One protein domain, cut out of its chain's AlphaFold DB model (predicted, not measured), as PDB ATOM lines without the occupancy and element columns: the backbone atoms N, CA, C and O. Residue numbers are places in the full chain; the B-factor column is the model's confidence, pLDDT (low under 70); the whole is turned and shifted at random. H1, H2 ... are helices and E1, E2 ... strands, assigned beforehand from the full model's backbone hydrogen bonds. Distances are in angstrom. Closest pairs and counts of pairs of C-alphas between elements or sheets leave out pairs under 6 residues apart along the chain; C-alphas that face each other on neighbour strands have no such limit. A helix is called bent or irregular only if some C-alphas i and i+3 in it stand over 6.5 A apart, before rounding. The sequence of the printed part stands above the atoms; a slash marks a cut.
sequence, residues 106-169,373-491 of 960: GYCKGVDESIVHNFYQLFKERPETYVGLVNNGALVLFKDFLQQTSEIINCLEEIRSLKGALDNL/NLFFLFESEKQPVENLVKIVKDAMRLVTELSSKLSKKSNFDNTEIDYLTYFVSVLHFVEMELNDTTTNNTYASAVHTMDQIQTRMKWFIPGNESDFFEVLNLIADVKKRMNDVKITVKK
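What this domain is: This is residues 106 to 169 and 373 to 491 of the 960 residues of the protein "ANK_REP_REGION domain-containing protein" of Caenorhabditis tropicalis (UniProt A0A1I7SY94). Two long helices, H5 and H8, run side by side in opposite directions along the long axis, and a helical hairpin, H6 and H7, stands crosswise at one end of that pair. H1 packs on H8, the bent helix H4 packs on H6 with one arm and on H5 with the other, H3 fits between H1 and H6, and the small strand hairpin E1 and E2 lies at the corner where H5 leads to H6. At the far end residues 373 to 383 of H5 stick out as a free arm, while the small, irregular H2 touches no helix. The printed part has 183 residues, with eight named helices and two named strands in the order H1, H2, H3, H4, H5, E1, E2, H6, H7, H8; the class is mostly helix and the one sheet, E1 - E2, is antiparallel. The whole is elongated, 68 by 43 by 27 A, and only just loose, close to compact, with a radius of gyration of the C-alphas of 19.6 A.

How they stand to each other: Strands E1, residues 409 to 412, and E2, residues 415 to 418, form an antiparallel hairpin at 143 degrees, with N 410 and O 417 at 2.8 A and N 415 and O 412 at 2.9 A, both within hydrogen-bond range. The closest C-alphas of E1 and H6, residues 419 to 440, are those of Lys 409 and Tyr 419, 5.6 A apart. H6 and H7, residues 443 to 460, touch as a helical hairpin, at a shallow tilt of 21 degrees, opposite ways; the closest C-alphas, of Thr 437 and Ser 445, are 6.0 A apart. H6 touches H3, residues 137 to 146, with its residues 431 to 438 alone, closest at Leu 146 and Glu 431, their C-alphas 6.2 A apart. H4, residues 149 to 167, was assigned as one helix by its hydrogen bonds but is bent, C-alphas 157 and 160 being 7.2 A apart; its arms H4a, 149 to 157, and H4b, 160 to 167, stand at 58 degrees. H4a touches H6 at a shallow tilt of 7 degrees, opposite ways, the closest C-alphas being those of Ile 153 and Val 424, 6.9 A. H5, residues 373 to 405, likewise assigned as one helix, is bent, with C-alphas 381 and 384 at 7.1 A; its arms H5a, 373 to 381, and H5b, 384 to 405, stand at 30 degrees. H4b touches H5b, closest at the C-alphas of Lys 163 and Val 399, 6.1 A. The hub is H8, residues 465 to 489, which touches four helices. H5b and H8 touch at a shallow tilt of 22 degrees, opposite ways, the closest C-alphas being those of Ala 395 and Arg 481, 5.7 A. H1, residues 113 to 121, touches residues 469 to 480 of H8 alone, closest at Glu 113 and Ala 476, C-alphas 4.4 A. H7 and H8 only just touch, with 3 pairs of C-alphas within 8 A, and stand about perpendicular at 77 degrees; their closest C-alphas are those of Met 457 and Glu 465, 5.9 A. H4a and H8 only just touch too, with 3 pairs, closest at the C-alphas of Ile 152 and Ile 475, 7.6 A. H2, residues 127 to 132, touches no helix. Every O i to N i+4 pair is within hydrogen-bond range in H1, H3, H4a, H4b, H5b and H6, against 4 of 5 in H5a, 13 of 14 in H7, 20 of 21 in H8 and 0 of 2 in H2, where 1 of 3 O i to N i+3 pairs is.

Where its parts are: H1 begins at C-alpha 113, (-4.292, -21.247, 42.719). H8 is 37.4 A long and ends at C-alpha 489, (-13.353, -36.944, 50.609). H5b is 31.8 A, H6 32.2 A and H7 26.0 A. H2 is irregular, C-alphas 128 and 131 being 7.3 A apart.

The domain as a whole: The C-alphas farthest apart are those of Asn 373 and Asn 414, 69.0 A. Residues 170 to 372 are cut out, and C-alphas 169 and 373 are 32.1 A apart across the cut. Of the links that are printed whole, each is tight. The mean pLDDT of the printed part is 79.6, and it is under 70 at residues 124 to 138, 374, 409 to 417, 438 to 443 and 458 to 466.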
ATOM      1  N   GLY A 106     -15.230 -23.737  53.190       89.88
ATOM      2  CA  GLY A 106     -15.621 -22.333  53.069       89.88
ATOM      3  C   GLY A 106     -14.429 -21.377  53.002       89.88
ATOM      4  O   GLY A 106     -14.532 -20.365  52.317       89.88
ATOM      5  N   TYR A 107     -13.311 -21.720  53.649       92.19
ATOM      6  CA  TYR A 107     -12.138 -20.850  53.751       92.19
ATOM      7  C   TYR A 107     -11.361 -20.729  52.432       92.19
ATOM      8  O   TYR A 107     -11.270 -21.691  51.660       92.19
ATOM      9  N   CYS A 108     -10.770 -19.556  52.185       90.44
ATOM     10  CA  CYS A 108      -9.978 -19.221  50.997       90.44
ATOM     11  C   CYS A 108     -10.700 -19.550  49.676       90.44
ATOM     12  O   CYS A 108     -10.084 -19.976  48.692       90.44
ATOM     13  N   LYS A 109     -12.035 -19.434  49.641       88.75
ATOM     14  CA  LYS A 109     -12.850 -19.988  48.549       88.75
ATOM     15  C   LYS A 109     -12.647 -19.283  47.205       88.75
ATOM     16  O   LYS A 109     -12.628 -19.997  46.201       88.75
ATOM     17  N   GLY A 110     -12.487 -17.959  47.172       86.88
ATOM     18  CA  GLY A 110     -12.375 -17.193  45.923       86.88
ATOM     19  C   GLY A 110     -10.991 -17.196  45.263       86.88
ATOM     20  O   GLY A 110     -10.911 -16.969  44.061       86.88
ATOM     21  N   VAL A 111      -9.928 -17.542  46.002       92.88
ATOM     22  CA  VAL A 111      -8.557 -17.610  45.460       92.88
ATOM     23  C   VAL A 111      -8.439 -18.680  44.367       92.88
ATOM     24  O   VAL A 111      -8.756 -19.842  44.614       92.88
ATOM     25  N   ASP A 112      -7.925 -18.326  43.196       93.38
ATOM     26  CA  ASP A 112      -7.525 -19.252  42.134       93.38
ATOM     27  C   ASP A 112      -6.031 -19.592  42.273       93.38
ATOM     28  O   ASP A 112      -5.170 -18.713  42.191       93.38
ATOM     29  N   GLU A 113      -5.693 -20.869  42.500       90.25
ATOM     30  CA  GLU A 113      -4.292 -21.247  42.719       90.25
ATOM     31  C   GLU A 113      -3.397 -21.070  41.480       90.25
ATOM     32  O   GLU A 113      -2.187 -20.903  41.624       90.25
ATOM     33  N   SER A 114      -3.968 -21.110  40.272       87.88
ATOM     34  CA  SER A 114      -3.227 -21.007  39.013       87.88
ATOM     35  C   SER A 114      -2.799 -19.565  38.766       87.88
ATOM     36  O   SER A 114      -1.625 -19.310  38.504       87.88
ATOM     37  N   ILE A 115      -3.724 -18.612  38.919       89.56
ATOM     38  CA  ILE A 115      -3.450 -17.182  38.714       89.56
ATOM     39  C   ILE A 115      -2.363 -16.701  39.687       89.56
ATOM     40  O   ILE A 115      -1.362 -16.123  39.257       89.56
ATOM     41  N   VAL A 116      -2.506 -17.003  40.983       90.12
ATOM     42  CA  VAL A 116      -1.543 -16.577  42.017       90.12
ATOM     43  C   VAL A 116      -0.166 -17.216  41.809       90.12
ATOM     44  O   VAL A 116       0.854 -16.529  41.901       90.12
ATOM     45  N   HIS A 117      -0.111 -18.510  41.478       85.69
ATOM     46  CA  HIS A 117       1.160 -19.190  41.230       85.69
ATOM     47  C   HIS A 117       1.859 -18.681  39.962       85.69
ATOM     48  O   HIS A 117       3.069 -18.469  39.981       85.69
ATOM     49  N   ASN A 118       1.120 -18.448  38.873       84.12
ATOM     50  CA  ASN A 118       1.696 -17.942  37.626       84.12
ATOM     51  C   ASN A 118       2.233 -16.514  37.795       84.12
ATOM     52  O   ASN A 118       3.330 -16.229  37.317       84.12
ATOM     53  N   PHE A 119       1.518 -15.646  38.523       86.88
ATOM     54  CA  PHE A 119       1.997 -14.298  38.845       86.88
ATOM     55  C   PHE A 119       3.317 -14.342  39.629       86.88
ATOM     56  O   PHE A 119       4.267 -13.652  39.272       86.88
ATOM     57  N   TYR A 120       3.418 -15.217  40.637       84.56
ATOM     58  CA  TYR A 120       4.653 -15.430  41.396       84.56
ATOM     59  C   TYR A 120       5.858 -15.810  40.508       84.56
ATOM     60  O   TYR A 120       6.950 -15.272  40.701       84.56
ATOM     61  N   GLN A 121       5.687 -16.692  39.513       79.75
ATOM     62  CA  GLN A 121       6.811 -17.148  38.675       79.75
ATOM     63  C   GLN A 121       7.457 -16.014  37.853       79.75
ATOM     64  O   GLN A 121       8.650 -16.099  37.568       79.75
ATOM     65  N   LEU A 122       6.726 -14.937  37.525       77.31
ATOM     66  CA  LEU A 122       7.262 -13.781  36.781       77.31
ATOM     67  C   LEU A 122       8.458 -13.106  37.482       77.31
ATOM     68  O   LEU A 122       9.323 -12.525  36.823       77.31
ATOM     69  N   PHE A 123       8.520 -13.193  38.812       75.56
ATOM     70  CA  PHE A 123       9.506 -12.498  39.646       75.56
ATOM     71  C   PHE A 123      10.664 -13.397  40.105       75.56
ATOM     72  O   PHE A 123      11.457 -13.003  40.958       75.56
ATOM     73  N   LYS A 124      10.763 -14.610  39.550       68.88
ATOM     74  CA  LYS A 124      11.716 -15.647  39.975       68.88
ATOM     75  C   LYS A 124      12.957 -15.775  39.080       68.88
ATOM     76  O   LYS A 124      13.948 -16.373  39.498       68.88
ATOM     77  N   GLU A 125      12.911 -15.231  37.867       57.72
ATOM     78  CA  GLU A 125      14.030 -15.215  36.915       57.72
ATOM     79  C   GLU A 125      14.644 -13.810  36.774       57.72
ATOM     80  O   GLU A 125      14.090 -12.826  37.262       57.72
ATOM     81  N   ARG A 126      15.833 -13.715  36.160       54.56
ATOM     82  CA  ARG A 126      16.552 -12.437  36.002       54.56
ATOM     83  C   ARG A 126      15.994 -11.616  34.828       54.56
ATOM     84  O   ARG A 126      15.586 -12.216  33.837       54.56
ATOM     85  N   PRO A 127      16.100 -10.272  34.854       51.69
ATOM     86  CA  PRO A 127      15.563  -9.420  33.789       51.69
ATOM     87  C   PRO A 127      16.049  -9.731  32.367       51.69
ATOM     88  O   PRO A 127      15.334  -9.511  31.392       51.69
ATOM     89  N   GLU A 128      17.253 -10.286  32.249       45.47
ATOM     90  CA  GLU A 128      17.900 -10.633  30.982       45.47
ATOM     91  C   GLU A 128      17.221 -11.804  30.233       45.47
ATOM     92  O   GLU A 128      17.412 -11.927  29.023       45.47
ATOM     93  N   THR A 129      16.403 -12.644  30.894       46.06
ATOM     94  CA  THR A 129      15.703 -13.780  30.246       46.06
ATOM     95  C   THR A 129      14.265 -13.475  29.798       46.06
ATOM     96  O   THR A 129      13.648 -14.310  29.136       46.06
ATOM     97  N   TYR A 130      13.727 -12.272  30.054       50.59
ATOM     98  CA  TYR A 130      12.325 -11.931  29.737       50.59
ATOM     99  C   TYR A 130      11.956 -11.932  28.241       50.59
ATOM    100  O   TYR A 130      10.769 -11.975  27.906       50.59
ATOM    101  N   VAL A 131      12.944 -11.942  27.338       46.12
ATOM    102  CA  VAL A 131      12.771 -11.807  25.876       46.12
ATOM    103  C   VAL A 131      11.847 -12.879  25.264       46.12
ATOM    104  O   VAL A 131      11.221 -12.629  24.237       46.12
ATOM    105  N   GLY A 132      11.714 -14.056  25.891       48.75
ATOM    106  CA  GLY A 132      10.833 -15.137  25.420       48.75
ATOM    107  C   GLY A 132       9.423 -15.182  26.030       48.75
ATOM    108  O   GLY A 132       8.556 -15.862  25.482       48.75
ATOM    109  N   LEU A 133       9.174 -14.496  27.153       47.00
ATOM    110  CA  LEU A 133       7.942 -14.654  27.951       47.00
ATOM    111  C   LEU A 133       6.921 -13.525  27.763       47.00
ATOM    112  O   LEU A 133       5.727 -13.734  27.981       47.00
ATOM    113  N   VAL A 134       7.361 -12.339  27.340       52.38
ATOM    114  CA  VAL A 134       6.517 -11.135  27.284       52.38
ATOM    115  C   VAL A 134       6.046 -10.854  25.850       52.38
ATOM    116  O   VAL A 134       6.329  -9.825  25.257       52.38
ATOM    117  N   ASN A 135       5.253 -11.764  25.288       53.78
ATOM    118  CA  ASN A 135       4.150 -11.327  24.418       53.78
ATOM    119  C   ASN A 135       2.920 -11.032  25.310       53.78
ATOM    120  O   ASN A 135       3.017 -11.121  26.534       53.78
ATOM    121  N   ASN A 136       1.758 -10.685  24.737       55.19
ATOM    122  CA  ASN A 136       0.564 -10.171  25.450       55.19
ATOM    123  C   ASN A 136       0.081 -10.941  26.712       55.19
ATOM    124  O   ASN A 136      -0.736 -10.409  27.460       55.19
ATOM    125  N   GLY A 137       0.561 -12.161  26.978       65.94
ATOM    126  CA  GLY A 137       0.217 -12.956  28.161       65.94
ATOM    127  C   GLY A 137       0.578 -12.321  29.513       65.94
ATOM    128  O   GLY A 137      -0.158 -12.534  30.472       65.94
ATOM    129  N   ALA A 138       1.634 -11.501  29.610       69.69
ATOM    130  CA  ALA A 138       1.982 -10.835  30.876       69.69
ATOM    131  C   ALA A 138       0.907  -9.818  31.313       69.69
ATOM    132  O   ALA A 138       0.495  -9.812  32.470       69.69
ATOM    133  N   LEU A 139       0.384  -9.021  30.372       74.12
ATOM    134  CA  LEU A 139      -0.701  -8.061  30.629       74.12
ATOM    135  C   LEU A 139      -2.025  -8.760  30.984       74.12
ATOM    136  O   LEU A 139      -2.778  -8.263  31.821       74.12
ATOM    137  N   VAL A 140      -2.296  -9.927  30.386       80.81
ATOM    138  CA  VAL A 140      -3.439 -10.777  30.766       80.81
ATOM    139  C   VAL A 140      -3.275 -11.267  32.205       80.81
ATOM    140  O   VAL A 140      -4.162 -11.052  33.023       80.81
ATOM    141  N   LEU A 141      -2.110 -11.820  32.550       83.38
ATOM    142  CA  LEU A 141      -1.820 -12.317  33.896       83.38
ATOM    143  C   LEU A 141      -1.849 -11.210  34.965       83.38
ATOM    144  O   LEU A 141      -2.306 -11.457  36.077       83.38
ATOM    145  N   PHE A 142      -1.437  -9.980  34.638       87.25
ATOM    146  CA  PHE A 142      -1.610  -8.819  35.520       87.25
ATOM    147  C   PHE A 142      -3.087  -8.506  35.771       87.25
ATOM    148  O   PHE A 142      -3.489  -8.326  36.918       87.25
ATOM    149  N   LYS A 143      -3.913  -8.488  34.719       85.81
ATOM    150  CA  LYS A 143      -5.360  -8.250  34.828       85.81
ATOM    151  C   LYS A 143      -6.088  -9.360  35.596       85.81
ATOM    152  O   LYS A 143      -7.054  -9.080  36.308       85.81
ATOM    153  N   ASP A 144      -5.640 -10.600  35.449       89.12
ATOM    154  CA  ASP A 144      -6.193 -11.750  36.161       89.12
ATOM    155  C   ASP A 144      -5.772 -11.729  37.641       89.12
ATOM    156  O   ASP A 144      -6.606 -11.944  38.519       89.12
ATOM    157  N   PHE A 145      -4.513 -11.383  37.946       91.88
ATOM    158  CA  PHE A 145      -4.030 -11.233  39.324       91.88
ATOM    159  C   PHE A 145      -4.673 -10.043  40.053       91.88
ATOM    160  O   PHE A 145      -5.020 -10.169  41.225       91.88
ATOM    161  N   LEU A 146      -4.929  -8.927  39.360       89.56
ATOM    162  CA  LEU A 146      -5.695  -7.791  39.894       89.56
ATOM    163  C   LEU A 146      -7.095  -8.196  40.390       89.56
ATOM    164  O   LEU A 146      -7.586  -7.637  41.359       89.56
ATOM    165  N   GLN A 147      -7.734  -9.193  39.770       90.94
ATOM    166  CA  GLN A 147      -9.037  -9.703  40.226       90.94
ATOM    167  C   GLN A 147      -8.932 -10.634  41.448       90.94
ATOM    168  O   GLN A 147      -9.953 -10.986  42.032       90.94
ATOM    169  N   GLN A 148      -7.720 -11.046  41.830       92.69
ATOM    170  CA  GLN A 148      -7.454 -11.959  42.944       92.69
ATOM    171  C   GLN A 148      -7.000 -11.241  44.226       92.69
ATOM    172  O   GLN A 148      -6.996 -11.870  45.281       92.69
ATOM    173  N   THR A 149      -6.632  -9.954  44.178       92.00
ATOM    174  CA  THR A 149      -6.062  -9.205  45.323       92.00
ATOM    175  C   THR A 149      -6.957  -9.253  46.563       92.00
ATOM    176  O   THR A 149      -6.497  -9.617  47.645       92.00
ATOM    177  N   SER A 150      -8.253  -8.978  46.407       91.69
ATOM    178  CA  SER A 150      -9.240  -9.017  47.493       91.69
ATOM    179  C   SER A 150      -9.454 -10.425  48.062       91.69
ATOM    180  O   SER A 150      -9.521 -10.599  49.277       91.69
ATOM    181  N   GLU A 151      -9.492 -11.452  47.212       94.56
ATOM    182  CA  GLU A 151      -9.647 -12.852  47.633       94.56
ATOM    183  C   GLU A 151      -8.402 -13.386  48.361       94.56
ATOM    184  O   GLU A 151      -8.522 -14.176  49.302       94.56
ATOM    185  N   ILE A 152      -7.207 -12.922  47.975       94.44
ATOM    186  CA  ILE A 152      -5.945 -13.182  48.684       94.44
ATOM    187  C   ILE A 152      -5.998 -12.581  50.095       94.44
ATOM    188  O   ILE A 152      -5.661 -13.275  51.054       94.44
ATOM    189  N   ILE A 153      -6.458 -11.331  50.240       91.94
ATOM    190  CA  ILE A 153      -6.596 -10.659  51.545       91.94
ATOM    191  C   ILE A 153      -7.602 -11.406  52.433       91.94
ATOM    192  O   ILE A 153      -7.249 -11.797  53.546       91.94
ATOM    193  N   ASN A 154      -8.799 -11.712  51.919       92.69
ATOM    194  CA  ASN A 154      -9.814 -12.487  52.644       92.69
ATOM    195  C   ASN A 154      -9.258 -13.840  53.131       92.69
ATOM    196  O   ASN A 154      -9.427 -14.218  54.290       92.69
ATOM    197  N   CYS A 155      -8.544 -14.565  52.262       94.00
ATOM    198  CA  CYS A 155      -7.921 -15.840  52.619       94.00
ATOM    199  C   CYS A 155      -6.893 -15.694  53.753       94.00
ATOM    200  O   CYS A 155      -6.864 -16.530  54.657       94.00
ATOM    201  N   LEU A 156      -6.072 -14.638  53.729       91.12
ATOM    202  CA  LEU A 156      -5.056 -14.361  54.749       91.12
ATOM    203  C   LEU A 156      -5.659 -14.105  56.136       91.12
ATOM    204  O   LEU A 156      -5.146 -14.629  57.128       91.12
ATOM    205  N   GLU A 157      -6.763 -13.360  56.204       89.62
ATOM    206  CA  GLU A 157      -7.511 -13.126  57.446       89.62
ATOM    207  C   GLU A 157      -8.119 -14.429  58.003       89.62
ATOM    208  O   GLU A 157      -8.118 -14.670  59.214       89.62
ATOM    209  N   GLU A 158      -8.561 -15.331  57.121       92.69
ATOM    210  CA  GLU A 158      -9.157 -16.620  57.481       92.69
ATOM    211  C   GLU A 158      -8.154 -17.689  57.966       92.69
ATOM    212  O   GLU A 158      -8.568 -18.641  58.637       92.69
ATOM    213  N   ILE A 159      -6.846 -17.564  57.688       91.38
ATOM    214  CA  ILE A 159      -5.836 -18.616  57.957       91.38
ATOM    215  C   ILE A 159      -5.834 -19.112  59.410       91.38
ATOM    216  O   ILE A 159      -5.715 -20.319  59.646       91.38
ATOM    217  N   ARG A 160      -5.989 -18.220  60.400       87.94
ATOM    218  CA  ARG A 160      -6.008 -18.613  61.826       87.94
ATOM    219  C   ARG A 160      -7.236 -19.480  62.154       87.94
ATOM    220  O   ARG A 160      -7.111 -20.468  62.879       87.94
ATOM    221  N   SER A 161      -8.389 -19.160  61.569       92.44
ATOM    222  CA  SER A 161      -9.643 -19.914  61.717       92.44
ATOM    223  C   SER A 161      -9.601 -21.249  60.969       92.44
ATOM    224  O   SER A 161     -10.023 -22.273  61.511       92.44
ATOM    225  N   LEU A 162      -9.020 -21.272  59.763       93.75
ATOM    226  CA  LEU A 162      -8.768 -22.499  59.005       93.75
ATOM    227  C   LEU A 162      -7.851 -23.458  59.781       93.75
ATOM    228  O   LEU A 162      -8.149 -24.649  59.851       93.75
ATOM    229  N   LYS A 163      -6.784 -22.953  60.415       92.06
ATOM    230  CA  LYS A 163      -5.887 -23.761  61.255       92.06
ATOM    231  C   LYS A 163      -6.652 -24.468  62.378       92.06
ATOM    232  O   LYS A 163      -6.635 -25.694  62.450       92.06
ATOM    233  N   GLY A 164      -7.394 -23.705  63.185       90.56
ATOM    234  CA  GLY A 164      -8.191 -24.256  64.286       90.56
ATOM    235  C   GLY A 164      -9.297 -25.214  63.826       90.56
ATOM    236  O   GLY A 164      -9.630 -26.155  64.543       90.56
ATOM    237  N   ALA A 165      -9.847 -25.024  62.624       92.94
ATOM    238  CA  ALA A 165     -10.817 -25.950  62.047       92.94
ATOM    239  C   ALA A 165     -10.172 -27.270  61.577       92.94
ATOM    240  O   ALA A 165     -10.763 -28.327  61.775       92.94
ATOM    241  N   LEU A 166      -8.959 -27.228  61.010       92.25
ATOM    242  CA  LEU A 166      -8.204 -28.423  60.609       92.25
ATOM    243  C   LEU A 166      -7.695 -29.236  61.814       92.25
ATOM    244  O   LEU A 166      -7.753 -30.465  61.782       92.25
ATOM    245  N   ASP A 167      -7.229 -28.567  62.874       89.44
ATOM    246  CA  ASP A 167      -6.724 -29.216  64.095       89.44
ATOM    247  C   ASP A 167      -7.814 -30.019  64.835       89.44
ATOM    248  O   ASP A 167      -7.526 -31.072  65.405       89.44
ATOM    249  N   ASN A 168      -9.073 -29.568  64.768       90.69
ATOM    250  CA  ASN A 168     -10.229 -30.177  65.439       90.69
ATOM    251  C   ASN A 168     -11.026 -31.166  64.559       90.69
ATOM    252  O   ASN A 168     -12.164 -31.516  64.883       90.69
ATOM    253  N   LEU A 169     -10.471 -31.627  63.432       91.81
ATOM    254  CA  LEU A 169     -11.166 -32.574  62.558       91.81
ATOM    255  C   LEU A 169     -11.335 -33.950  63.222       91.81
ATOM    256  O   LEU A 169     -10.365 -34.673  63.459       91.81
ATOM    257  N   ASN A 373      -7.545 -63.168  51.654       70.25
ATOM    258  CA  ASN A 373      -8.794 -62.544  51.226       70.25
ATOM    259  C   ASN A 373      -9.190 -61.500  52.261       70.25
ATOM    260  O   ASN A 373      -9.169 -60.312  51.958       70.25
ATOM    261  N   LEU A 374      -9.418 -61.948  53.496       68.50
ATOM    262  CA  LEU A 374      -9.847 -61.110  54.614       68.50
ATOM    263  C   LEU A 374      -8.859 -59.976  54.911       68.50
ATOM    264  O   LEU A 374      -9.254 -58.841  55.161       68.50
ATOM    265  N   PHE A 375      -7.557 -60.266  54.837       70.56
ATOM    266  CA  PHE A 375      -6.535 -59.256  55.081       70.56
ATOM    267  C   PHE A 375      -6.511 -58.159  54.014       70.56
ATOM    268  O   PHE A 375      -6.469 -56.978  54.351       70.56
ATOM    269  N   PHE A 376      -6.529 -58.540  52.733       71.88
ATOM    270  CA  PHE A 376      -6.606 -57.565  51.654       71.88
ATOM    271  C   PHE A 376      -7.864 -56.715  51.825       71.88
ATOM    272  O   PHE A 376      -7.810 -55.484  51.799       71.88
ATOM    273  N   LEU A 377      -9.002 -57.398  51.975       71.69
ATOM    274  CA  LEU A 377     -10.341 -56.834  52.093       71.69
ATOM    275  C   LEU A 377     -10.362 -55.722  53.163       71.69
ATOM    276  O   LEU A 377     -10.967 -54.677  52.955       71.69
ATOM    277  N   PHE A 378      -9.626 -55.888  54.259       72.06
ATOM    278  CA  PHE A 378      -9.506 -54.874  55.304       72.06
ATOM    279  C   PHE A 378      -8.533 -53.720  54.981       72.06
ATOM    280  O   PHE A 378      -8.885 -52.559  55.188       72.06
ATOM    281  N   GLU A 379      -7.319 -53.986  54.478       73.19
ATOM    282  CA  GLU A 379      -6.343 -52.923  54.125       73.19
ATOM    283  C   GLU A 379      -6.917 -51.961  53.079       73.19
ATOM    284  O   GLU A 379      -6.830 -50.734  53.190       73.19
ATOM    285  N   SER A 380      -7.565 -52.547  52.080       73.94
ATOM    286  CA  SER A 380      -8.230 -51.836  51.003       73.94
ATOM    287  C   SER A 380      -9.443 -51.020  51.402       73.94
ATOM    288  O   SER A 380      -9.784 -50.089  50.696       73.94
ATOM    289  N   GLU A 381     -10.115 -51.299  52.510       72.25
ATOM    290  CA  GLU A 381     -11.176 -50.394  52.958       72.25
ATOM    291  C   GLU A 381     -10.625 -49.124  53.602       72.25
ATOM    292  O   GLU A 381     -11.311 -48.108  53.671       72.25
ATOM    293  N   LYS A 382      -9.368 -49.147  54.053       75.62
ATOM    294  CA  LYS A 382      -8.820 -48.139  54.970       75.62
ATOM    295  C   LYS A 382      -7.914 -47.117  54.327       75.62
ATOM    296  O   LYS A 382      -7.987 -45.935  54.665       75.62
ATOM    297  N   GLN A 383      -7.116 -47.534  53.353       79.31
ATOM    298  CA  GLN A 383      -6.185 -46.654  52.659       79.31
ATOM    299  C   GLN A 383      -6.873 -45.419  51.952       79.31
ATOM    300  O   GLN A 383      -6.132 -44.467  51.689       79.31
ATOM    301  N   PRO A 384      -8.218 -45.274  51.673       81.12
ATOM    302  CA  PRO A 384      -8.738 -44.014  51.127       81.12
ATOM    303  C   PRO A 384      -8.845 -42.971  52.243       81.12
ATOM    304  O   PRO A 384      -8.595 -41.789  52.014       81.12
ATOM    305  N   VAL A 385      -9.137 -43.430  53.463       83.88
ATOM    306  CA  VAL A 385      -9.127 -42.631  54.681       83.88
ATOM    307  C   VAL A 385      -7.696 -42.319  55.104       83.88
ATOM    308  O   VAL A 385      -7.422 -41.185  55.466       83.88
ATOM    309  N   GLU A 386      -6.748 -43.252  54.982       84.06
ATOM    310  CA  GLU A 386      -5.331 -42.948  55.258       84.06
ATOM    311  C   GLU A 386      -4.768 -41.910  54.276       84.06
ATOM    312  O   GLU A 386      -4.063 -40.986  54.684       84.06
ATOM    313  N   ASN A 387      -5.131 -42.001  52.990       86.50
ATOM    314  CA  ASN A 387      -4.809 -40.974  51.998       86.50
ATOM    315  C   ASN A 387      -5.463 -39.624  52.338       86.50
ATOM    316  O   ASN A 387      -4.797 -38.594  52.244       86.50
ATOM    317  N   LEU A 388      -6.729 -39.615  52.771       89.31
ATOM    318  CA  LEU A 388      -7.415 -38.407  53.232       89.31
ATOM    319  C   LEU A 388      -6.705 -37.784  54.443       89.31
ATOM    320  O   LEU A 388      -6.333 -36.615  54.395       89.31
ATOM    321  N   VAL A 389      -6.447 -38.567  55.492       90.12
ATOM    322  CA  VAL A 389      -5.736 -38.147  56.711       90.12
ATOM    323  C   VAL A 389      -4.345 -37.601  56.381       90.12
ATOM    324  O   VAL A 389      -3.921 -36.610  56.973       90.12
ATOM    325  N   LYS A 390      -3.635 -38.195  55.415       92.31
ATOM    326  CA  LYS A 390      -2.348 -37.677  54.933       92.31
ATOM    327  C   LYS A 390      -2.487 -36.304  54.271       92.31
ATOM    328  O   LYS A 390      -1.720 -35.406  54.596       92.31
ATOM    329  N   ILE A 391      -3.454 -36.126  53.371       90.75
ATOM    330  CA  ILE A 391      -3.677 -34.851  52.667       90.75
ATOM    331  C   ILE A 391      -4.157 -33.764  53.648       90.75
ATOM    332  O   ILE A 391      -3.725 -32.620  53.538       90.75
ATOM    333  N   VAL A 392      -4.961 -34.123  54.655       93.50
ATOM    334  CA  VAL A 392      -5.334 -33.239  55.774       93.50
ATOM    335  C   VAL A 392      -4.096 -32.817  56.574       93.50
ATOM    336  O   VAL A 392      -3.888 -31.624  56.769       93.50
ATOM    337  N   LYS A 393      -3.218 -33.754  56.965       93.75
ATOM    338  CA  LYS A 393      -1.949 -33.440  57.655       93.75
ATOM    339  C   LYS A 393      -1.021 -32.560  56.797       93.75
ATOM    340  O   LYS A 393      -0.383 -31.651  57.326       93.75
ATOM    341  N   ASP A 394      -0.987 -32.763  55.478       92.81
ATOM    342  CA  ASP A 394      -0.269 -31.881  54.547       92.81
ATOM    343  C   ASP A 394      -0.882 -30.462  54.498       92.81
ATOM    344  O   ASP A 394      -0.133 -29.488  54.411       92.81
ATOM    345  N   ALA A 395      -2.213 -30.328  54.579       93.81
ATOM    346  CA  ALA A 395      -2.903 -29.035  54.658       93.81
ATOM    347  C   ALA A 395      -2.579 -28.308  55.971       93.81
ATOM    348  O   ALA A 395      -2.166 -27.152  55.943       93.81
ATOM    349  N   MET A 396      -2.674 -29.009  57.107       94.12
ATOM    350  CA  MET A 396      -2.314 -28.489  58.435       94.12
ATOM    351  C   MET A 396      -0.882 -27.945  58.463       94.12
ATOM    352  O   MET A 396      -0.638 -26.883  59.038       94.12
ATOM    353  N   ARG A 397       0.063 -28.642  57.812       95.88
ATOM    354  CA  ARG A 397       1.461 -28.204  57.703       95.88
ATOM    355  C   ARG A 397       1.582 -26.881  56.946       95.88
ATOM    356  O   ARG A 397       2.175 -25.953  57.483       95.88
ATOM    357  N   LEU A 398       0.992 -26.779  55.752       93.38
ATOM    358  CA  LEU A 398       1.040 -25.562  54.926       93.38
ATOM    359  C   LEU A 398       0.338 -24.374  55.603       93.38
ATOM    360  O   LEU A 398       0.873 -23.271  55.630       93.38
ATOM    361  N   VAL A 399      -0.823 -24.609  56.220       93.75
ATOM    362  CA  VAL A 399      -1.565 -23.591  56.983       93.75
ATOM    363  C   VAL A 399      -0.779 -23.142  58.221       93.75
ATOM    364  O   VAL A 399      -0.779 -21.959  58.551       93.75
ATOM    365  N   THR A 400      -0.052 -24.046  58.886       91.75
ATOM    366  CA  THR A 400       0.833 -23.699  60.014       91.75
ATOM    367  C   THR A 400       2.062 -22.909  59.561       91.75
ATOM    368  O   THR A 400       2.449 -21.959  60.234       91.75
ATOM    369  N   GLU A 401       2.655 -23.267  58.422       91.12
ATOM    370  CA  GLU A 401       3.799 -22.581  57.809       91.12
ATOM    371  C   GLU A 401       3.434 -21.143  57.401       91.12
ATOM    372  O   GLU A 401       4.099 -20.190  57.815       91.12
ATOM    373  N   LEU A 402       2.301 -20.975  56.710       90.06
ATOM    374  CA  LEU A 402       1.730 -19.674  56.364       90.06
ATOM    375  C   LEU A 402       1.357 -18.868  57.620       90.06
ATOM    376  O   LEU A 402       1.807 -17.737  57.776       90.06
ATOM    377  N   SER A 403       0.623 -19.462  58.569       87.12
ATOM    378  CA  SER A 403       0.271 -18.812  59.844       87.12
ATOM    379  C   SER A 403       1.496 -18.372  60.649       87.12
ATOM    380  O   SER A 403       1.401 -17.379  61.365       87.12
ATOM    381  N   SER A 404       2.610 -19.105  60.570       84.62
ATOM    382  CA  SER A 404       3.864 -18.767  61.246       84.62
ATOM    383  C   SER A 404       4.512 -17.536  60.610       84.62
ATOM    384  O   SER A 404       4.776 -16.558  61.313       84.62
ATOM    385  N   LYS A 405       4.667 -17.516  59.276       84.00
ATOM    386  CA  LYS A 405       5.176 -16.341  58.542       84.00
ATOM    387  C   LYS A 405       4.325 -15.091  58.789       84.00
ATOM    388  O   LYS A 405       4.885 -14.046  59.098       84.00
ATOM    389  N   LEU A 406       2.998 -15.219  58.752       81.00
ATOM    390  CA  LEU A 406       2.057 -14.120  59.018       81.00
ATOM    391  C   LEU A 406       2.033 -13.641  60.475       81.00
ATOM    392  O   LEU A 406       1.417 -12.621  60.742       81.00
ATOM    393  N   SER A 407       2.644 -14.376  61.410       74.94
ATOM    394  CA  SER A 407       2.762 -13.984  62.825       74.94
ATOM    395  C   SER A 407       4.121 -13.379  63.188       74.94
ATOM    396  O   SER A 407       4.357 -13.039  64.348       74.94
ATOM    397  N   LYS A 408       5.040 -13.259  62.217       74.88
ATOM    398  CA  LYS A 408       6.299 -12.542  62.419       74.88
ATOM    399  C   LYS A 408       6.002 -11.055  62.604       74.88
ATOM    400  O   LYS A 408       5.254 -10.470  61.831       74.88
ATOM    401  N   LYS A 409       6.668 -10.423  63.565       65.56
ATOM    402  CA  LYS A 409       6.683  -8.965  63.677       65.56
ATOM    403  C   LYS A 409       7.887  -8.388  62.938       65.56
ATOM    404  O   LYS A 409       8.977  -8.959  62.994       65.56
ATOM    405  N   SER A 410       7.679  -7.270  62.255       55.62
ATOM    406  CA  SER A 410       8.697  -6.525  61.515       55.62
ATOM    407  C   SER A 410       8.991  -5.202  62.221       55.62
ATOM    408  O   SER A 410       8.062  -4.480  62.583       55.62
ATOM    409  N   ASN A 411      10.271  -4.866  62.386       53.12
ATOM    410  CA  ASN A 411      10.690  -3.536  62.826       53.12
ATOM    411  C   ASN A 411      10.902  -2.664  61.588       53.12
ATOM    412  O   ASN A 411      11.972  -2.708  60.980       53.12
ATOM    413  N   PHE A 412       9.893  -1.874  61.224       51.00
ATOM    414  CA  PHE A 412      10.006  -0.877  60.162       51.00
ATOM    415  C   PHE A 412       9.980   0.521  60.782       51.00
ATOM    416  O   PHE A 412       9.044   0.869  61.495       51.00
ATOM    417  N   ASP A 413      11.042   1.295  60.549       48.91
ATOM    418  CA  ASP A 413      11.206   2.681  61.016       48.91
ATOM    419  C   ASP A 413      10.828   2.892  62.504       48.91
ATOM    420  O   ASP A 413       9.932   3.653  62.865       48.91
ATOM    421  N   ASN A 414      11.476   2.114  63.387       50.03
ATOM    422  CA  ASN A 414      11.236   2.051  64.842       50.03
ATOM    423  C   ASN A 414       9.793   1.720  65.283       50.03
ATOM    424  O   ASN A 414       9.474   1.834  66.467       50.03
ATOM    425  N   THR A 415       8.942   1.255  64.367       53.19
ATOM    426  CA  THR A 415       7.555   0.867  64.637       53.19
ATOM    427  C   THR A 415       7.393  -0.644  64.444       53.19
ATOM    428  O   THR A 415       7.815  -1.209  63.435       53.19
ATOM    429  N   GLU A 416       6.798  -1.317  65.430       57.31
ATOM    430  CA  GLU A 416       6.581  -2.768  65.403       57.31
ATOM    431  C   GLU A 416       5.285  -3.075  64.624       57.31
ATOM    432  O   GLU A 416       4.185  -2.819  65.113       57.31
ATOM    433  N   ILE A 417       5.404  -3.590  63.395       61.78
ATOM    434  CA  ILE A 417       4.273  -3.856  62.486       61.78
ATOM    435  C   ILE A 417       4.120  -5.372  62.277       61.78
ATOM    436  O   ILE A 417       5.103  -6.076  62.035       61.78
ATOM    437  N   ASP A 418       2.889  -5.889  62.362       72.12
ATOM    438  CA  ASP A 418       2.588  -7.300  62.065       72.12
ATOM    439  C   ASP A 418       2.797  -7.585  60.567       72.12
ATOM    440  O   ASP A 418       2.372  -6.800  59.710       72.12
ATOM    441  N   TYR A 419       3.445  -8.704  60.227       76.94
ATOM    442  CA  TYR A 419       3.802  -9.022  58.841       76.94
ATOM    443  C   TYR A 419       2.567  -9.107  57.929       76.94
ATOM    444  O   TYR A 419       2.655  -8.764  56.753       76.94
ATOM    445  N   LEU A 420       1.400  -9.488  58.464       81.19
ATOM    446  CA  LEU A 420       0.130  -9.444  57.732       81.19
ATOM    447  C   LEU A 420      -0.216  -8.024  57.243       81.19
ATOM    448  O   LEU A 420      -0.498  -7.836  56.061       81.19
ATOM    449  N   THR A 421      -0.153  -7.016  58.118       81.31
ATOM    450  CA  THR A 421      -0.436  -5.612  57.765       81.31
ATOM    451  C   THR A 421       0.569  -5.081  56.741       81.31
ATOM    452  O   THR A 421       0.192  -4.403  55.780       81.31
ATOM    453  N   TYR A 422       1.846  -5.444  56.902       78.56
ATOM    454  CA  TYR A 422       2.895  -5.159  55.921       78.56
ATOM    455  C   TYR A 422       2.590  -5.790  54.549       78.56
ATOM    456  O   TYR A 422       2.601  -5.095  53.534       78.56
ATOM    457  N   PHE A 423       2.256  -7.083  54.513       84.62
ATOM    458  CA  PHE A 423       1.975  -7.817  53.280       84.62
ATOM    459  C   PHE A 423       0.797  -7.211  52.507       84.62
ATOM    460  O   PHE A 423       0.904  -6.999  51.302       84.62
ATOM    461  N   VAL A 424      -0.299  -6.873  53.200       86.44
ATOM    462  CA  VAL A 424      -1.463  -6.197  52.597       86.44
ATOM    463  C   VAL A 424      -1.071  -4.834  52.011       86.44
ATOM    464  O   VAL A 424      -1.495  -4.502  50.905       86.44
ATOM    465  N   SER A 425      -0.203  -4.076  52.689       83.75
ATOM    466  CA  SER A 425       0.292  -2.783  52.189       83.75
ATOM    467  C   SER A 425       1.115  -2.933  50.902       83.75
ATOM    468  O   SER A 425       0.921  -2.178  49.949       83.75
ATOM    469  N   VAL A 426       1.995  -3.941  50.835       84.00
ATOM    470  CA  VAL A 426       2.776  -4.250  49.622       84.00
ATOM    471  C   VAL A 426       1.874  -4.761  48.493       84.00
ATOM    472  O   VAL A 426       2.076  -4.386  47.340       84.00
ATOM    473  N   LEU A 427       0.853  -5.565  48.803       87.88
ATOM    474  CA  LEU A 427      -0.100  -6.064  47.811       87.88
ATOM    475  C   LEU A 427      -0.926  -4.929  47.184       87.88
ATOM    476  O   LEU A 427      -1.100  -4.920  45.969       87.88
ATOM    477  N   HIS A 428      -1.367  -3.948  47.976       88.56
ATOM    478  CA  HIS A 428      -2.077  -2.770  47.464       88.56
ATOM    479  C   HIS A 428      -1.166  -1.845  46.635       88.56
ATOM    480  O   HIS A 428      -1.589  -1.266  45.635       88.56
ATOM    481  N   PHE A 429       0.122  -1.754  46.985       85.56
ATOM    482  CA  PHE A 429       1.115  -1.098  46.134       85.56
ATOM    483  C   PHE A 429       1.273  -1.820  44.778       85.56
ATOM    484  O   PHE A 429       1.235  -1.169  43.736       85.56
ATOM    485  N   VAL A 430       1.383  -3.155  44.771       86.25
ATOM    486  CA  VAL A 430       1.422  -3.955  43.530       86.25
ATOM    487  C   VAL A 430       0.154  -3.739  42.699       86.25
ATOM    488  O   VAL A 430       0.245  -3.512  41.498       86.25
ATOM    489  N   GLU A 431      -1.022  -3.751  43.327       87.06
ATOM    490  CA  GLU A 431      -2.313  -3.473  42.683       87.06
ATOM    491  C   GLU A 431      -2.331  -2.110  41.966       87.06
ATOM    492  O   GLU A 431      -2.743  -2.028  40.808       87.06
ATOM    493  N   MET A 432      -1.813  -1.057  42.605       86.31
ATOM    494  CA  MET A 432      -1.712   0.281  42.013       86.31
ATOM    495  C   MET A 432      -0.814   0.312  40.762       86.31
ATOM    496  O   MET A 432      -1.229   0.835  39.727       86.31
ATOM    497  N   GLU A 433       0.389  -0.266  40.834       84.00
ATOM    498  CA  GLU A 433       1.348  -0.298  39.715       84.00
ATOM    499  C   GLU A 433       0.818  -1.135  38.534       84.00
ATOM    500  O   GLU A 433       0.909  -0.734  37.369       84.00
ATOM    501  N   LEU A 434       0.193  -2.286  38.813       84.69
ATOM    502  CA  LEU A 434      -0.435  -3.111  37.778       84.69
ATOM    503  C   LEU A 434      -1.585  -2.366  37.078       84.69
ATOM    504  O   LEU A 434      -1.709  -2.455  35.854       84.69
ATOM    505  N   ASN A 435      -2.392  -1.600  37.816       82.75
ATOM    506  CA  ASN A 435      -3.519  -0.857  37.253       82.75
ATOM    507  C   ASN A 435      -3.059   0.194  36.217       82.75
ATOM    508  O   ASN A 435      -3.529   0.156  35.078       82.75
ATOM    509  N   ASP A 436      -2.068   1.036  36.549       78.00
ATOM    510  CA  ASP A 436      -1.489   2.046  35.632       78.00
ATOM    511  C   ASP A 436      -0.861   1.421  34.363       78.00
ATOM    512  O   ASP A 436      -0.908   1.959  33.247       78.00
ATOM    513  N   THR A 437      -0.349   0.198  34.503       72.81
ATOM    514  CA  THR A 437       0.206  -0.588  33.393       72.81
ATOM    515  C   THR A 437      -0.873  -1.050  32.418       72.81
ATOM    516  O   THR A 437      -0.701  -0.946  31.200       72.81
ATOM    517  N   THR A 438      -2.006  -1.537  32.940       65.00
ATOM    518  CA  THR A 438      -3.138  -2.004  32.119       65.00
ATOM    519  C   THR A 438      -3.871  -0.881  31.384       65.00
ATOM    520  O   THR A 438      -4.631  -1.157  30.454       65.00
ATOM    521  N   THR A 439      -3.614   0.385  31.729       66.69
ATOM    522  CA  THR A 439      -4.050   1.546  30.942       66.69
ATOM    523  C   THR A 439      -3.106   1.888  29.785       66.69
ATOM    524  O   THR A 439      -3.589   2.258  28.716       66.69
ATOM    525  N   ASN A 440      -1.788   1.706  29.941       62.22
ATOM    526  CA  ASN A 440      -0.795   2.063  28.914       62.22
ATOM    527  C   ASN A 440      -0.479   0.937  27.901       62.22
ATOM    528  O   ASN A 440      -0.054   1.231  26.786       62.22
ATOM    529  N   ASN A 441      -0.725  -0.337  28.238       65.00
ATOM    530  CA  ASN A 441      -0.787  -1.489  27.312       65.00
ATOM    531  C   ASN A 441       0.371  -1.662  26.299       65.00
ATOM    532  O   ASN A 441       0.155  -2.086  25.161       65.00
ATOM    533  N   THR A 442       1.619  -1.410  26.704       69.56
ATOM    534  CA  THR A 442       2.808  -1.746  25.895       69.56
ATOM    535  C   THR A 442       3.695  -2.807  26.554       69.56
ATOM    536  O   THR A 442       3.691  -2.987  27.774       69.56
ATOM    537  N   TYR A 443       4.520  -3.475  25.740       68.56
ATOM    538  CA  TYR A 443       5.616  -4.335  26.209       68.56
ATOM    539  C   TYR A 443       6.542  -3.587  27.181       68.56
ATOM    540  O   TYR A 443       6.856  -4.080  28.262       68.56
ATOM    541  N   ALA A 444       6.947  -2.370  26.800       70.50
ATOM    542  CA  ALA A 444       7.872  -1.553  27.576       70.50
ATOM    543  C   ALA A 444       7.286  -1.169  28.943       70.50
ATOM    544  O   ALA A 444       7.999  -1.246  29.939       70.50
ATOM    545  N   SER A 445       5.987  -0.843  29.010       70.44
ATOM    546  CA  SER A 445       5.313  -0.621  30.295       70.44
ATOM    547  C   SER A 445       5.284  -1.890  31.147       70.44
ATOM    548  O   SER A 445       5.628  -1.810  32.314       70.44
ATOM    549  N   ALA A 446       4.983  -3.072  30.590       72.31
ATOM    550  CA  ALA A 446       4.945  -4.307  31.384       72.31
ATOM    551  C   ALA A 446       6.302  -4.640  32.038       72.31
ATOM    552  O   ALA A 446       6.345  -4.985  33.218       72.31
ATOM    553  N   VAL A 447       7.408  -4.484  31.301       74.50
ATOM    554  CA  VAL A 447       8.767  -4.685  31.840       74.50
ATOM    555  C   VAL A 447       9.125  -3.605  32.867       74.50
ATOM    556  O   VAL A 447       9.672  -3.933  33.919       74.50
ATOM    557  N   HIS A 448       8.775  -2.340  32.608       80.00
ATOM    558  CA  HIS A 448       9.005  -1.245  33.555       80.00
ATOM    559  C   HIS A 448       8.295  -1.482  34.893       80.00
ATOM    560  O   HIS A 448       8.894  -1.305  35.946       80.00
ATOM    561  N   THR A 449       7.049  -1.951  34.865       79.31
ATOM    562  CA  THR A 449       6.257  -2.237  36.067       79.31
ATOM    563  C   THR A 449       6.840  -3.377  36.890       79.31
ATOM    564  O   THR A 449       6.868  -3.302  38.115       79.31
ATOM    565  N   MET A 450       7.357  -4.426  36.244       78.81
ATOM    566  CA  MET A 450       8.031  -5.514  36.958       78.81
ATOM    567  C   MET A 450       9.298  -5.022  37.672       78.81
ATOM    568  O   MET A 450       9.531  -5.394  38.824       78.81
ATOM    569  N   ASP A 451      10.065  -4.138  37.028       79.50
ATOM    570  CA  ASP A 451      11.240  -3.487  37.619       79.50
ATOM    571  C   ASP A 451      10.867  -2.506  38.750       79.50
ATOM    572  O   ASP A 451      11.495  -2.532  39.807       79.50
ATOM    573  N   GLN A 452       9.795  -1.714  38.600       80.56
ATOM    574  CA  GLN A 452       9.257  -0.848  39.664       80.56
ATOM    575  C   GLN A 452       8.811  -1.656  40.883       80.56
ATOM    576  O   GLN A 452       9.159  -1.302  42.011       80.56
ATOM    577  N   ILE A 453       8.091  -2.763  40.672       81.62
ATOM    578  CA  ILE A 453       7.654  -3.666  41.743       81.62
ATOM    579  C   ILE A 453       8.875  -4.217  42.493       81.62
ATOM    580  O   ILE A 453       8.961  -4.052  43.710       81.62
ATOM    581  N   GLN A 454       9.862  -4.791  41.792       77.50
ATOM    582  CA  GLN A 454      11.080  -5.320  42.425       77.50
ATOM    583  C   GLN A 454      11.916  -4.229  43.121       77.50
ATOM    584  O   GLN A 454      12.453  -4.451  44.208       77.50
ATOM    585  N   THR A 455      12.026  -3.043  42.522       76.44
ATOM    586  CA  THR A 455      12.842  -1.935  43.040       76.44
ATOM    587  C   THR A 455      12.201  -1.256  44.248       76.44
ATOM    588  O   THR A 455      12.896  -0.971  45.223       76.44
ATOM    589  N   ARG A 456      10.879  -1.050  44.260       71.00
ATOM    590  CA  ARG A 456      10.185  -0.522  45.445       71.00
ATOM    591  C   ARG A 456      10.034  -1.565  46.552       71.00
ATOM    592  O   ARG A 456      10.128  -1.187  47.714       71.00
ATOM    593  N   MET A 457       9.914  -2.862  46.247       71.06
ATOM    594  CA  MET A 457       9.955  -3.915  47.278       71.06
ATOM    595  C   MET A 457      11.262  -3.894  48.090       71.06
ATOM    596  O   MET A 457      11.207  -4.003  49.314       71.06
ATOM    597  N   LYS A 458      12.414  -3.640  47.447       69.75
ATOM    598  CA  LYS A 458      13.706  -3.411  48.133       69.75
ATOM    599  C   LYS A 458      13.690  -2.213  49.079       69.75
ATOM    600  O   LYS A 458      14.395  -2.220  50.082       69.75
ATOM    601  N   TRP A 459      12.922  -1.174  48.749       63.41
ATOM    602  CA  TRP A 459      12.774   0.015  49.588       63.41
ATOM    603  C   TRP A 459      11.843  -0.239  50.780       63.41
ATOM    604  O   TRP A 459      12.116   0.242  51.875       63.41
ATOM    605  N   PHE A 460      10.791  -1.045  50.592       61.31
ATOM    606  CA  PHE A 460       9.884  -1.442  51.669       61.31
ATOM    607  C   PHE A 460      10.565  -2.316  52.736       61.31
ATOM    608  O   PHE A 460      10.363  -2.048  53.915       61.31
ATOM    609  N   ILE A 461      11.393  -3.312  52.378       59.28
ATOM    610  CA  ILE A 461      12.341  -3.954  53.317       59.28
ATOM    611  C   ILE A 461      13.594  -4.444  52.561       59.28
ATOM    612  O   ILE A 461      13.498  -5.430  51.825       59.28
ATOM    613  N   PRO A 462      14.788  -3.863  52.797       54.34
ATOM    614  CA  PRO A 462      16.027  -4.349  52.192       54.34
ATOM    615  C   PRO A 462      16.339  -5.802  52.588       54.34
ATOM    616  O   PRO A 462      16.606  -6.087  53.755       54.34
ATOM    617  N   GLY A 463      16.337  -6.722  51.616       55.47
ATOM    618  CA  GLY A 463      16.744  -8.119  51.803       55.47
ATOM    619  C   GLY A 463      15.613  -9.118  52.077       55.47
ATOM    620  O   GLY A 463      15.891 -10.314  52.136       55.47
ATOM    621  N   ASN A 464      14.355  -8.670  52.188       56.72
ATOM    622  CA  ASN A 464      13.189  -9.542  52.411       56.72
ATOM    623  C   ASN A 464      12.230  -9.623  51.203       56.72
ATOM    624  O   ASN A 464      11.120 -10.136  51.346       56.72
ATOM    625  N   GLU A 465      12.633  -9.185  50.001       61.88
ATOM    626  CA  GLU A 465      11.779  -9.272  48.795       61.88
ATOM    627  C   GLU A 465      11.257 -10.701  48.526       61.88
ATOM    628  O   GLU A 465      10.127 -10.888  48.077       61.88
ATOM    629  N   SER A 466      12.057 -11.720  48.864       62.41
ATOM    630  CA  SER A 466      11.684 -13.135  48.729       62.41
ATOM    631  C   SER A 466      10.479 -13.538  49.589       62.41
ATOM    632  O   SER A 466       9.713 -14.403  49.173       62.41
ATOM    633  N   ASP A 467      10.296 -12.942  50.774       73.25
ATOM    634  CA  ASP A 467       9.272 -13.379  51.735       73.25
ATOM    635  C   ASP A 467       7.846 -13.084  51.208       73.25
ATOM    636  O   ASP A 467       6.949 -13.906  51.392       73.25
ATOM    637  N   PHE A 468       7.631 -11.964  50.497       82.38
ATOM    638  CA  PHE A 468       6.324 -11.617  49.902       82.38
ATOM    639  C   PHE A 468       5.905 -12.635  48.830       82.38
ATOM    640  O   PHE A 468       4.812 -13.204  48.868       82.38
ATOM    641  N   PHE A 469       6.807 -12.913  47.890       83.62
ATOM    642  CA  PHE A 469       6.570 -13.865  46.808       83.62
ATOM    643  C   PHE A 469       6.409 -15.306  47.315       83.62
ATOM    644  O   PHE A 469       5.577 -16.058  46.805       83.62
ATOM    645  N   GLU A 470       7.138 -15.681  48.368       83.75
ATOM    646  CA  GLU A 470       6.973 -16.971  49.035       83.75
ATOM    647  C   GLU A 470       5.605 -17.096  49.728       83.75
ATOM    648  O   GLU A 470       4.969 -18.146  49.631       83.75
ATOM    649  N   VAL A 471       5.106 -16.029  50.366       88.44
ATOM    650  CA  VAL A 471       3.765 -16.006  50.975       88.44
ATOM    651  C   VAL A 471       2.662 -16.125  49.917       88.44
ATOM    652  O   VAL A 471       1.752 -16.931  50.108       88.44
ATOM    653  N   LEU A 472       2.770 -15.446  48.766       89.50
ATOM    654  CA  LEU A 472       1.851 -15.662  47.634       89.50
ATOM    655  C   LEU A 472       1.842 -17.128  47.169       89.50
ATOM    656  O   LEU A 472       0.773 -17.717  46.990       89.50
ATOM    657  N   ASN A 473       3.016 -17.753  47.025       89.50
ATOM    658  CA  ASN A 473       3.088 -19.165  46.648       89.50
ATOM    659  C   ASN A 473       2.485 -20.091  47.725       89.50
ATOM    660  O   ASN A 473       1.778 -21.038  47.384       89.50
ATOM    661  N   LEU A 474       2.710 -19.814  49.014       91.62
ATOM    662  CA  LEU A 474       2.124 -20.587  50.116       91.62
ATOM    663  C   LEU A 474       0.591 -20.503  50.143       91.62
ATOM    664  O   LEU A 474      -0.056 -21.511  50.417       91.62
ATOM    665  N   ILE A 475      -0.002 -19.352  49.812       93.38
ATOM    666  CA  ILE A 475      -1.462 -19.198  49.678       93.38
ATOM    667  C   ILE A 475      -1.997 -20.097  48.552       93.38
ATOM    668  O   ILE A 475      -2.967 -20.835  48.755       93.38
ATOM    669  N   ALA A 476      -1.332 -20.108  47.391       91.94
ATOM    670  CA  ALA A 476      -1.687 -20.991  46.277       91.94
ATOM    671  C   ALA A 476      -1.552 -22.484  46.648       91.94
ATOM    672  O   ALA A 476      -2.447 -23.281  46.354       91.94
ATOM    673  N   ASP A 477      -0.482 -22.871  47.354       93.31
ATOM    674  CA  ASP A 477      -0.276 -24.248  47.820       93.31
ATOM    675  C   ASP A 477      -1.300 -24.672  48.896       93.31
ATOM    676  O   ASP A 477      -1.793 -25.805  48.854       93.31
ATOM    677  N   VAL A 478      -1.695 -23.775  49.813       94.19
ATOM    678  CA  VAL A 478      -2.804 -24.002  50.761       94.19
ATOM    679  C   VAL A 478      -4.111 -24.232  50.002       94.19
ATOM    680  O   VAL A 478      -4.771 -25.250  50.232       94.19
ATOM    681  N   LYS A 479      -4.469 -23.355  49.054       94.06
ATOM    682  CA  LYS A 479      -5.704 -23.484  48.263       94.06
ATOM    683  C   LYS A 479      -5.754 -24.809  47.499       94.06
ATOM    684  O   LYS A 479      -6.703 -25.587  47.643       94.06
ATOM    685  N   LYS A 480      -4.689 -25.117  46.763       93.38
ATOM    686  CA  LYS A 480      -4.510 -26.380  46.040       93.38
ATOM    687  C   LYS A 480      -4.661 -27.597  46.953       93.38
ATOM    688  O   LYS A 480      -5.348 -28.557  46.601       93.38
ATOM    689  N   ARG A 481      -4.076 -27.562  48.155       93.94
ATOM    690  CA  ARG A 481      -4.181 -28.672  49.109       93.94
ATOM    691  C   ARG A 481      -5.583 -28.801  49.717       93.94
ATOM    692  O   ARG A 481      -6.049 -29.921  49.910       93.94
ATOM    693  N   MET A 482      -6.295 -27.701  49.951       94.06
ATOM    694  CA  MET A 482      -7.705 -27.739  50.366       94.06
ATOM    695  C   MET A 482      -8.612 -28.321  49.266       94.06
ATOM    696  O   MET A 482      -9.508 -29.120  49.561       94.06
ATOM    697  N   ASN A 483      -8.329 -28.016  47.994       91.69
ATOM    698  CA  ASN A 483      -8.971 -28.662  46.846       91.69
ATOM    699  C   ASN A 483      -8.673 -30.180  46.811       91.69
ATOM    700  O   ASN A 483      -9.605 -30.972  46.638       91.69
ATOM    701  N   ASP A 484      -7.426 -30.614  47.057       92.56
ATOM    702  CA  ASP A 484      -7.064 -32.042  47.180       92.56
ATOM    703  C   ASP A 484      -7.869 -32.762  48.280       92.56
ATOM    704  O   ASP A 484      -8.340 -33.883  48.053       92.56
ATOM    705  N   VAL A 485      -8.049 -32.145  49.462       92.44
ATOM    706  CA  VAL A 485      -8.871 -32.709  50.555       92.44
ATOM    707  C   VAL A 485     -10.299 -32.924  50.053       92.44
ATOM    708  O   VAL A 485     -10.805 -34.045  50.102       92.44
ATOM    709  N   LYS A 486     -10.925 -31.887  49.482       91.50
ATOM    710  CA  LYS A 486     -12.303 -31.930  48.961       91.50
ATOM    711  C   LYS A 486     -12.497 -32.997  47.885       91.50
ATOM    712  O   LYS A 486     -13.482 -33.733  47.893       91.50
ATOM    713  N   ILE A 487     -11.533 -33.113  46.973       89.94
ATOM    714  CA  ILE A 487     -11.512 -34.130  45.915       89.94
ATOM    715  C   ILE A 487     -11.319 -35.539  46.497       89.94
ATOM    716  O   ILE A 487     -11.821 -36.500  45.917       89.94
ATOM    717  N   THR A 488     -10.597 -35.690  47.608       88.88
ATOM    718  CA  THR A 488     -10.314 -36.995  48.226       88.88
ATOM    719  C   THR A 488     -11.468 -37.482  49.097       88.88
ATOM    720  O   THR A 488     -11.823 -38.654  48.995       88.88
ATOM    721  N   VAL A 489     -12.130 -36.602  49.855       90.25
ATOM    722  CA  VAL A 489     -13.353 -36.944  50.609       90.25
ATOM    723  C   VAL A 489     -14.422 -37.535  49.681       90.25
ATOM    724  O   VAL A 489     -14.950 -38.609  49.954       90.25
ATOM    725  N   LYS A 490     -14.647 -36.917  48.513       85.69
ATOM    726  CA  LYS A 490     -15.589 -37.398  47.480       85.69
ATOM    727  C   LYS A 490     -15.265 -38.771  46.879       85.69
ATOM    728  O   LYS A 490     -16.059 -39.310  46.111       85.69
ATOM    729  N   LYS A 491     -14.088 -39.328  47.168       84.00
ATOM    730  CA  LYS A 491     -13.658 -40.659  46.715       84.00
ATOM    731  C   LYS A 491     -13.877 -41.735  47.784       84.00
ATOM    732  O   LYS A 491     -13.747 -42.911  47.474       84.00
TER     733      LYS A 491